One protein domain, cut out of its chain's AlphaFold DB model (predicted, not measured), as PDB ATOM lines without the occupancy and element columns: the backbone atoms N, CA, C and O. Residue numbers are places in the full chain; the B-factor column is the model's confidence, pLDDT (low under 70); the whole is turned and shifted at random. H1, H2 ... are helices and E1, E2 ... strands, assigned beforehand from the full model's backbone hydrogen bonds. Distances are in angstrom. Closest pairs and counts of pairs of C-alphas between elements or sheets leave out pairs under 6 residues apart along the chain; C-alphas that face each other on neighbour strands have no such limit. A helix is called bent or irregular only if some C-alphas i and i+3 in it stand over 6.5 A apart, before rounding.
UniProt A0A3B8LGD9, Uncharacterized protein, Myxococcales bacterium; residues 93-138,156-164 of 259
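This is residues 93 to 138 and 156 to 164 of the 259 residues of an uncharacterized protein of Myxococcales bacterium (UniProt A0A3B8LGD9). A long, bent hairpin of two strands, E1 and E2, arches over the short helix H2, while the longer helix H1 packs beside H2 and, through its residues 96 to 104, mainly on E2. The turn of the hairpin, residues 122 to 126, makes one end of the longest axis. The printed part has 55 residues, with two named helices and two named strands in the order H1, E1, E2, H2; the sheet, E1 - E2, is antiparallel and the class is mixed, helices and strands. The whole is only just compact, close to loose, with a radius of gyration of the C-alphas of 11.8 A, and its elongated outline spans 37 by 24 by 15 A.

H1, residues 95 to 106, begins with C-alpha 95 at (73.284, 82.214, 105.053) and is 16.2 A long from first to last C-alpha. E1, residues 111 to 121, measures 25.8 A and bends by 77 degrees at residue 114. E2, residues 127 to 136, measures 23.5 A and bends by 70 degrees at residue 131. H2, residues 159 to 163, measures 6.0 A and ends with C-alpha 163 at (80.952, 88.153, 101.936).

E1 and E2 form an antiparallel hairpin, with 157 degrees between their directions; N 113 and O 134 are 2.9 A apart and N 120 and O 128 2.8 A, within hydrogen-bond range. The closest C-alphas of H1 and E2 are those of Ala 100 and Pro 133, 6.8 A apart. H2 comes closest to E2 at the C-alphas of Thr 132 and Val 160, 6.7 A. H1 and H2 touch, their closest C-alphas being those of Pro 96 and Val 160, 5.7 A apart. E1 and H2 are apart. In H1 and H2 every O i to N i+4 pair is within hydrogen-bond range.

The two C-alphas farthest apart are those of Pro 108 and Asp 124, 36.8 A. Residues 139 to 155 are not printed, and C-alphas 138 and 156 are 9.5 A apart across this cut, which lies in the link from E2 to H2. The links H1 to E1 and E1 to E2 are tight. The mean pLDDT of the printed part is 90.2, and residue 93 is under 70.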
ATOM      1  N   THR A  93      70.182  82.885 110.244       65.88
ATOM      2  CA  THR A  93      70.076  82.638 108.809       65.88
ATOM      3  C   THR A  93      70.826  81.365 108.439       65.88
ATOM      4  O   THR A  93      71.862  81.050 109.016       65.88
ATOM      5  N   SER A  94      70.326  80.617 107.452       82.38
ATOM      6  CA  SER A  94      71.106  79.561 106.783       82.38
ATOM      7  C   SER A  94      72.264  80.141 105.961       82.38
ATOM      8  O   SER A  94      73.112  79.404 105.464       82.38
ATOM      9  N   TRP A  95      72.324  81.470 105.849       85.31
ATOM     10  CA  TRP A  95      73.284  82.214 105.053       85.31
ATOM     11  C   TRP A  95      74.748  81.874 105.371       85.31
ATOM     12  O   TRP A  95      75.471  81.608 104.414       85.31
ATOM     13  N   PRO A  96      75.214  81.748 106.636       87.25
ATOM     14  CA  PRO A  96      76.589  81.341 106.918       87.25
ATOM     15  C   PRO A  96      76.945  79.969 106.336       87.25
ATOM     16  O   PRO A  96      78.055  79.775 105.845       87.25
ATOM     17  N   VAL A  97      75.992  79.029 106.358       87.00
ATOM     18  CA  VAL A  97      76.159  77.684 105.794       87.00
ATOM     19  C   VAL A  97      76.213  77.758 104.270       87.00
ATOM     20  O   VAL A  97      77.134  77.209 103.667       87.00
ATOM     21  N   THR A  98      75.282  78.486 103.649       89.25
ATOM     22  CA  THR A  98      75.233  78.676 102.192       89.25
ATOM     23  C   THR A  98      76.490  79.367 101.665       89.25
ATOM     24  O   THR A  98      77.072  78.923 100.680       89.25
ATOM     25  N   ILE A  99      76.962  80.419 102.335       91.88
ATOM     26  CA  ILE A  99      78.166  81.158 101.939       91.88
ATOM     27  C   ILE A  99      79.420  80.294 102.090       91.88
ATOM     28  O   ILE A  99      80.258  80.273 101.190       91.88
ATOM     29  N   ALA A 100      79.536  79.522 103.174       88.88
ATOM     30  CA  ALA A 100      80.642  78.579 103.333       88.88
ATOM     31  C   ALA A 100      80.618  77.469 102.267       88.88
ATOM     32  O   ALA A 100      81.677  77.074 101.776       88.88
ATOM     33  N   ALA A 101      79.434  76.981 101.883       87.94
ATOM     34  CA  ALA A 101      79.283  76.013 100.798       87.94
ATOM     35  C   ALA A 101      79.683  76.616  99.441       87.94
ATOM     36  O   ALA A 101      80.496  76.026  98.733       87.94
ATOM     37  N   ASN A 102      79.205  77.821  99.120       90.50
ATOM     38  CA  ASN A 102      79.551  78.529  97.885       90.50
ATOM     39  C   ASN A 102      81.055  78.816  97.783       90.50
ATOM     40  O   ASN A 102      81.643  78.620  96.724       90.50
ATOM     41  N   ALA A 103      81.700  79.211  98.884       89.12
ATOM     42  CA  ALA A 103      83.146  79.427  98.907       89.12
ATOM     43  C   ALA A 103      83.932  78.154  98.550       89.12
ATOM     44  O   ALA A 103      84.941  78.238  97.854       89.12
ATOM     45  N   ARG A 104      83.450  76.979  98.977       88.62
ATOM     46  CA  ARG A 104      84.035  75.680  98.613       88.62
ATOM     47  C   ARG A 104      83.712  75.262  97.180       88.62
ATOM     48  O   ARG A 104      84.522  74.581  96.575       88.62
ATOM     49  N   LEU A 105      82.568  75.663  96.624       89.50
ATOM     50  CA  LEU A 105      82.284  75.438  95.201       89.50
ATOM     51  C   LEU A 105      83.241  76.241  94.309       89.50
ATOM     52  O   LEU A 105      83.720  75.714  93.313       89.50
ATOM     53  N   GLN A 106      83.548  77.484  94.691       87.38
ATOM     54  CA  GLN A 106      84.492  78.341  93.961       87.38
ATOM     55  C   GLN A 106      85.953  77.923  94.164       87.38
ATOM     56  O   GLN A 106      86.771  78.051  93.260       87.38
ATOM     57  N   ARG A 107      86.291  77.416  95.355       88.06
ATOM     58  CA  ARG A 107      87.628  76.916  95.704       88.06
ATOM     59  C   ARG A 107      87.513  75.512  96.314       88.06
ATOM     60  O   ARG A 107      87.486  75.388  97.544       88.06
ATOM     61  N   PRO A 108      87.427  74.449  95.486       85.81
ATOM     62  CA  PRO A 108      87.204  73.073  95.950       85.81
ATOM     63  C   PRO A 108      88.281  72.525  96.888       85.81
ATOM     64  O   PRO A 108      87.992  71.638  97.692       85.81
ATOM     65  N   SER A 109      89.497  73.077  96.831       86.38
ATOM     66  CA  SER A 109      90.604  72.764  97.742       86.38
ATOM     67  C   SER A 109      90.296  73.115  99.203       86.38
ATOM     68  O   SER A 109      90.888  72.531 100.109       86.38
ATOM     69  N   LEU A 110      89.360  74.032  99.475       87.69
ATOM     70  CA  LEU A 110      89.095  74.516 100.828       87.69
ATOM     71  C   LEU A 110      88.477  73.451 101.748       87.69
ATOM     72  O   LEU A 110      87.378  72.926 101.529       87.69
ATOM     73  N   ILE A 111      89.144  73.229 102.880       88.38
ATOM     74  CA  ILE A 111      88.728  72.321 103.948       88.38
ATOM     75  C   ILE A 111      88.036  73.107 105.059       88.38
ATOM     76  O   ILE A 111      88.599  74.040 105.638       88.38
ATOM     77  N   HIS A 112      86.832  72.674 105.428       90.69
ATOM     78  CA  HIS A 112      86.095  73.241 106.552       90.69
ATOM     79  C   HIS A 112      86.699  72.799 107.894       90.69
ATOM     80  O   HIS A 112      86.732  71.611 108.212       90.69
ATOM     81  N   LYS A 113      87.152  73.755 108.711       91.12
ATOM     82  CA  LYS A 113      87.776  73.515 110.029       91.12
ATOM     83  C   LYS A 113      86.868  73.865 111.209       91.12
ATOM     84  O   LYS A 113      87.345  74.020 112.332       91.12
ATOM     85  N   GLY A 114      85.565  73.955 110.964       89.62
ATOM     86  CA  GLY A 114      84.564  74.245 111.987       89.62
ATOM     87  C   GLY A 114      84.322  75.740 112.166       89.62
ATOM     88  O   GLY A 114      84.748  76.567 111.362       89.62
ATOM     89  N   MET A 115      83.621  76.079 113.244       90.50
ATOM     90  CA  MET A 115      83.356  77.463 113.628       90.50
ATOM     91  C   MET A 115      84.511  78.003 114.473       90.50
ATOM     92  O   MET A 115      84.962  77.331 115.402       90.50
ATOM     93  N   ARG A 116      84.950  79.234 114.212       90.94
ATOM     94  CA  ARG A 116      85.936  79.943 115.034       90.94
ATOM     95  C   ARG A 116      85.382  81.256 115.548       90.94
ATOM     96  O   ARG A 116      84.733  81.997 114.816       90.94
ATOM     97  N   ILE A 117      85.689  81.546 116.808       92.75
ATOM     98  CA  ILE A 117      85.471  82.869 117.386       92.75
ATOM     99  C   ILE A 117      86.565  83.784 116.840       92.75
ATOM    100  O   ILE A 117      87.755  83.503 116.995       92.75
ATOM    101  N   THR A 118      86.151  84.838 116.152       92.06
ATOM    102  CA  THR A 118      87.045  85.749 115.445       92.06
ATOM    103  C   THR A 118      86.714  87.183 115.838       92.06
ATOM    104  O   THR A 118      85.563  87.593 115.672       92.06
ATOM    105  N   PRO A 119      87.693  87.959 116.335       95.31
ATOM    106  CA  PRO A 119      87.470  89.362 116.635       95.31
ATOM    107  C   PRO A 119      87.346  90.151 115.332       95.31
ATOM    108  O   PRO A 119      88.163  89.967 114.428       95.31
ATOM    109  N   VAL A 120      86.364  91.043 115.263       95.88
ATOM    110  CA  VAL A 120      86.146  92.001 114.177       95.88
ATOM    111  C   VAL A 120      86.104  93.402 114.766       95.88
ATOM    112  O   VAL A 120      85.453  93.633 115.780       95.88
ATOM    113  N   ARG A 121      86.816  94.329 114.134       97.44
ATOM    114  CA  ARG A 121      86.908  95.724 114.545       97.44
ATOM    115  C   ARG A 121      85.860  96.584 113.856       97.44
ATOM    116  O   ARG A 121      85.677  96.457 112.645       97.44
ATOM    117  N   LEU A 122      85.214  97.446 114.629       96.81
ATOM    118  CA  LEU A 122      84.137  98.336 114.198       96.81
ATOM    119  C   LEU A 122      84.626  99.780 114.038       96.81
ATOM    120  O   LEU A 122      85.774 100.089 114.349       96.81
ATOM    121  N   LEU A 123      83.748 100.655 113.543       95.75
ATOM    122  CA  LEU A 123      84.074 102.046 113.219       95.75
ATOM    123  C   LEU A 123      84.590 102.849 114.423       95.75
ATOM    124  O   LEU A 123      85.527 103.618 114.273       95.75
ATOM    125  N   ASP A 124      84.033 102.631 115.608       94.56
ATOM    126  CA  ASP A 124      84.466 103.267 116.862       94.56
ATOM    127  C   ASP A 124      85.830 102.742 117.374       94.56
ATOM    128  O   ASP A 124      86.397 103.249 118.341       94.56
ATOM    129  N   GLY A 125      86.388 101.721 116.716       94.69
ATOM    130  CA  GLY A 125      87.629 101.048 117.093       94.69
ATOM    131  C   GLY A 125      87.434  99.838 118.014       94.69
ATOM    132  O   GLY A 125      88.389  99.070 118.213       94.69
ATOM    133  N   SER A 126      86.213  99.611 118.510       94.31
ATOM    134  CA  SER A 126      85.872  98.484 119.383       94.31
ATOM    135  C   SER A 126      85.975  97.135 118.659       94.31
ATOM    136  O   SER A 126      86.045  97.053 117.428       94.31
ATOM    137  N   LEU A 127      86.040  96.049 119.435       95.31
ATOM    138  CA  LEU A 127      86.121  94.678 118.930       95.31
ATOM    139  C   LEU A 127      84.872  93.890 119.316       95.31
ATOM    140  O   LEU A 127      84.562  93.762 120.497       95.31
ATOM    141  N   VAL A 128      84.235  93.264 118.329       94.38
ATOM    142  CA  VAL A 128      83.172  92.274 118.525       94.38
ATOM    143  C   VAL A 128      83.693  90.873 118.215       94.38
ATOM    144  O   VAL A 128      84.410  90.661 117.239       94.38
ATOM    145  N   GLN A 129      83.342  89.893 119.047       94.25
ATOM    146  CA  GLN A 129      83.685  88.488 118.825       94.25
ATOM    147  C   GLN A 129      82.571  87.801 118.032       94.25
ATOM    148  O   GLN A 129      81.452  87.673 118.523       94.25
ATOM    149  N   LEU A 130      82.875  87.325 116.823       92.25
ATOM    150  CA  LEU A 130      81.910  86.630 115.971       92.25
ATOM    151  C   LEU A 130      82.287  85.161 115.813       92.25
ATOM    152  O   LEU A 130      83.420  84.829 115.464       92.25
ATOM    153  N   LYS A 131      81.323  84.265 116.040       91.00
ATOM    154  CA  LYS A 131      81.470  82.836 115.749       91.00
ATOM    155  C   LYS A 131      81.129  82.602 114.277       91.00
ATOM    156  O   LYS A 131      79.967  82.667 113.896       91.00
ATOM    157  N   THR A 132      82.138  82.323 113.459       92.06
ATOM    158  CA  THR A 132      82.025  82.269 111.991       92.06
ATOM    159  C   THR A 132      82.742  81.026 111.433       92.06
ATOM    160  O   THR A 132      83.707  80.569 112.058       92.06
ATOM    161  N   PRO A 133      82.280  80.407 110.327       92.25
ATOM    162  CA  PRO A 133      82.959  79.254 109.739       92.25
ATOM    163  C   PRO A 133      84.366  79.626 109.265       92.25
ATOM    164  O   PRO A 133      84.594  80.707 108.722       92.25
ATOM    165  N   TYR A 134      85.305  78.708 109.471       92.88
ATOM    166  CA  TYR A 134      86.705  78.873 109.097       92.88
ATOM    167  C   TYR A 134      87.106  77.800 108.089       92.88
ATOM    168  O   TYR A 134      87.002  76.599 108.361       92.88
ATOM    169  N   LEU A 135      87.572  78.248 106.928       91.69
ATOM    170  CA  LEU A 135      88.061  77.402 105.849       91.69
ATOM    171  C   LEU A 135      89.581  77.532 105.759       91.69
ATOM    172  O   LEU A 135      90.134  78.602 105.995       91.69
ATOM    173  N   ILE A 136      90.273  76.451 105.417       89.19
ATOM    174  CA  ILE A 136      91.704  76.511 105.112       89.19
ATOM    175  C   ILE A 136      91.976  75.865 103.770       89.19
ATOM    176  O   ILE A 136      91.351  74.864 103.430       89.19
ATOM    177  N   GLU A 137      92.966  76.389 103.071       84.25
ATOM    178  CA  GLU A 137      93.609  75.658 101.994       84.25
ATOM    179  C   GLU A 137      94.575  74.630 102.617       84.25
ATOM    180  O   GLU A 137      95.348  74.982 103.532       84.25
ATOM    181  N   PRO A 138      94.487  73.338 102.242       75.56
ATOM    182  CA  PRO A 138      95.485  72.362 102.641       75.56
ATOM    183  C   PRO A 138      96.861  72.803 102.128       75.56
ATOM    184  O   PRO A 138      96.951  73.438 101.080       75.56
ATOM    185  N   GLY A 156      93.811  81.192 106.957       80.75
ATOM    186  CA  GLY A 156      92.560  80.592 106.489       80.75
ATOM    187  C   GLY A 156      91.470  81.632 106.213       80.75
ATOM    188  O   GLY A 156      91.475  82.725 106.783       80.75
ATOM    189  N   SER A 157      90.546  81.263 105.335       88.00
ATOM    190  CA  SER A 157      89.457  82.102 104.851       88.00
ATOM    191  C   SER A 157      88.279  82.105 105.826       88.00
ATOM    192  O   SER A 157      87.944  81.094 106.461       88.00
ATOM    193  N   TYR A 158      87.640  83.266 105.924       93.19
ATOM    194  CA  TYR A 158      86.424  83.489 106.697       93.19
ATOM    195  C   TYR A 158      85.313  83.905 105.731       93.19
ATOM    196  O   TYR A 158      84.984  85.089 105.658       93.19
ATOM    197  N   PRO A 159      84.713  82.959 104.990       92.69
ATOM    198  CA  PRO A 159      83.881  83.268 103.824       92.69
ATOM    199  C   PRO A 159      82.672  84.147 104.162       92.69
ATOM    200  O   PRO A 159      82.264  84.985 103.370       92.69
ATOM    201  N   VAL A 160      82.118  84.000 105.367       93.69
ATOM    202  CA  VAL A 160      80.984  84.804 105.844       93.69
ATOM    203  C   VAL A 160      81.399  86.243 106.140       93.69
ATOM    204  O   VAL A 160      80.644  87.163 105.853       93.69
ATOM    205  N   LEU A 161      82.597  86.449 106.692       94.94
ATOM    206  CA  LEU A 161      83.134  87.793 106.914       94.94
ATOM    207  C   LEU A 161      83.515  88.441 105.576       94.94
ATOM    208  O   LEU A 161      83.130  89.579 105.323       94.94
ATOM    209  N   GLU A 162      84.181  87.689 104.696       93.81
ATOM    210  CA  GLU A 162      84.547  88.123 103.342       93.81
ATOM    211  C   GLU A 162      83.312  88.561 102.539       93.81
ATOM    212  O   GLU A 162      83.321  89.636 101.944       93.81
ATOM    213  N   ALA A 163      82.209  87.805 102.603       93.44
ATOM    214  CA  ALA A 163      80.952  88.153 101.936       93.44
ATOM    215  C   ALA A 163      80.294  89.444 102.465       93.44
ATOM    216  O   ALA A 163      79.519  90.069 101.745       93.44
ATOM    217  N   LEU A 164      80.597  89.860 103.700       93.94
ATOM    218  CA  LEU A 164      80.165  91.148 104.267       93.94
ATOM    219  C   LEU A 164      81.152  92.292 103.968       93.94
ATOM    220  O   LEU A 164      80.984  93.395 104.489       93.94
TER     221      LEU A 164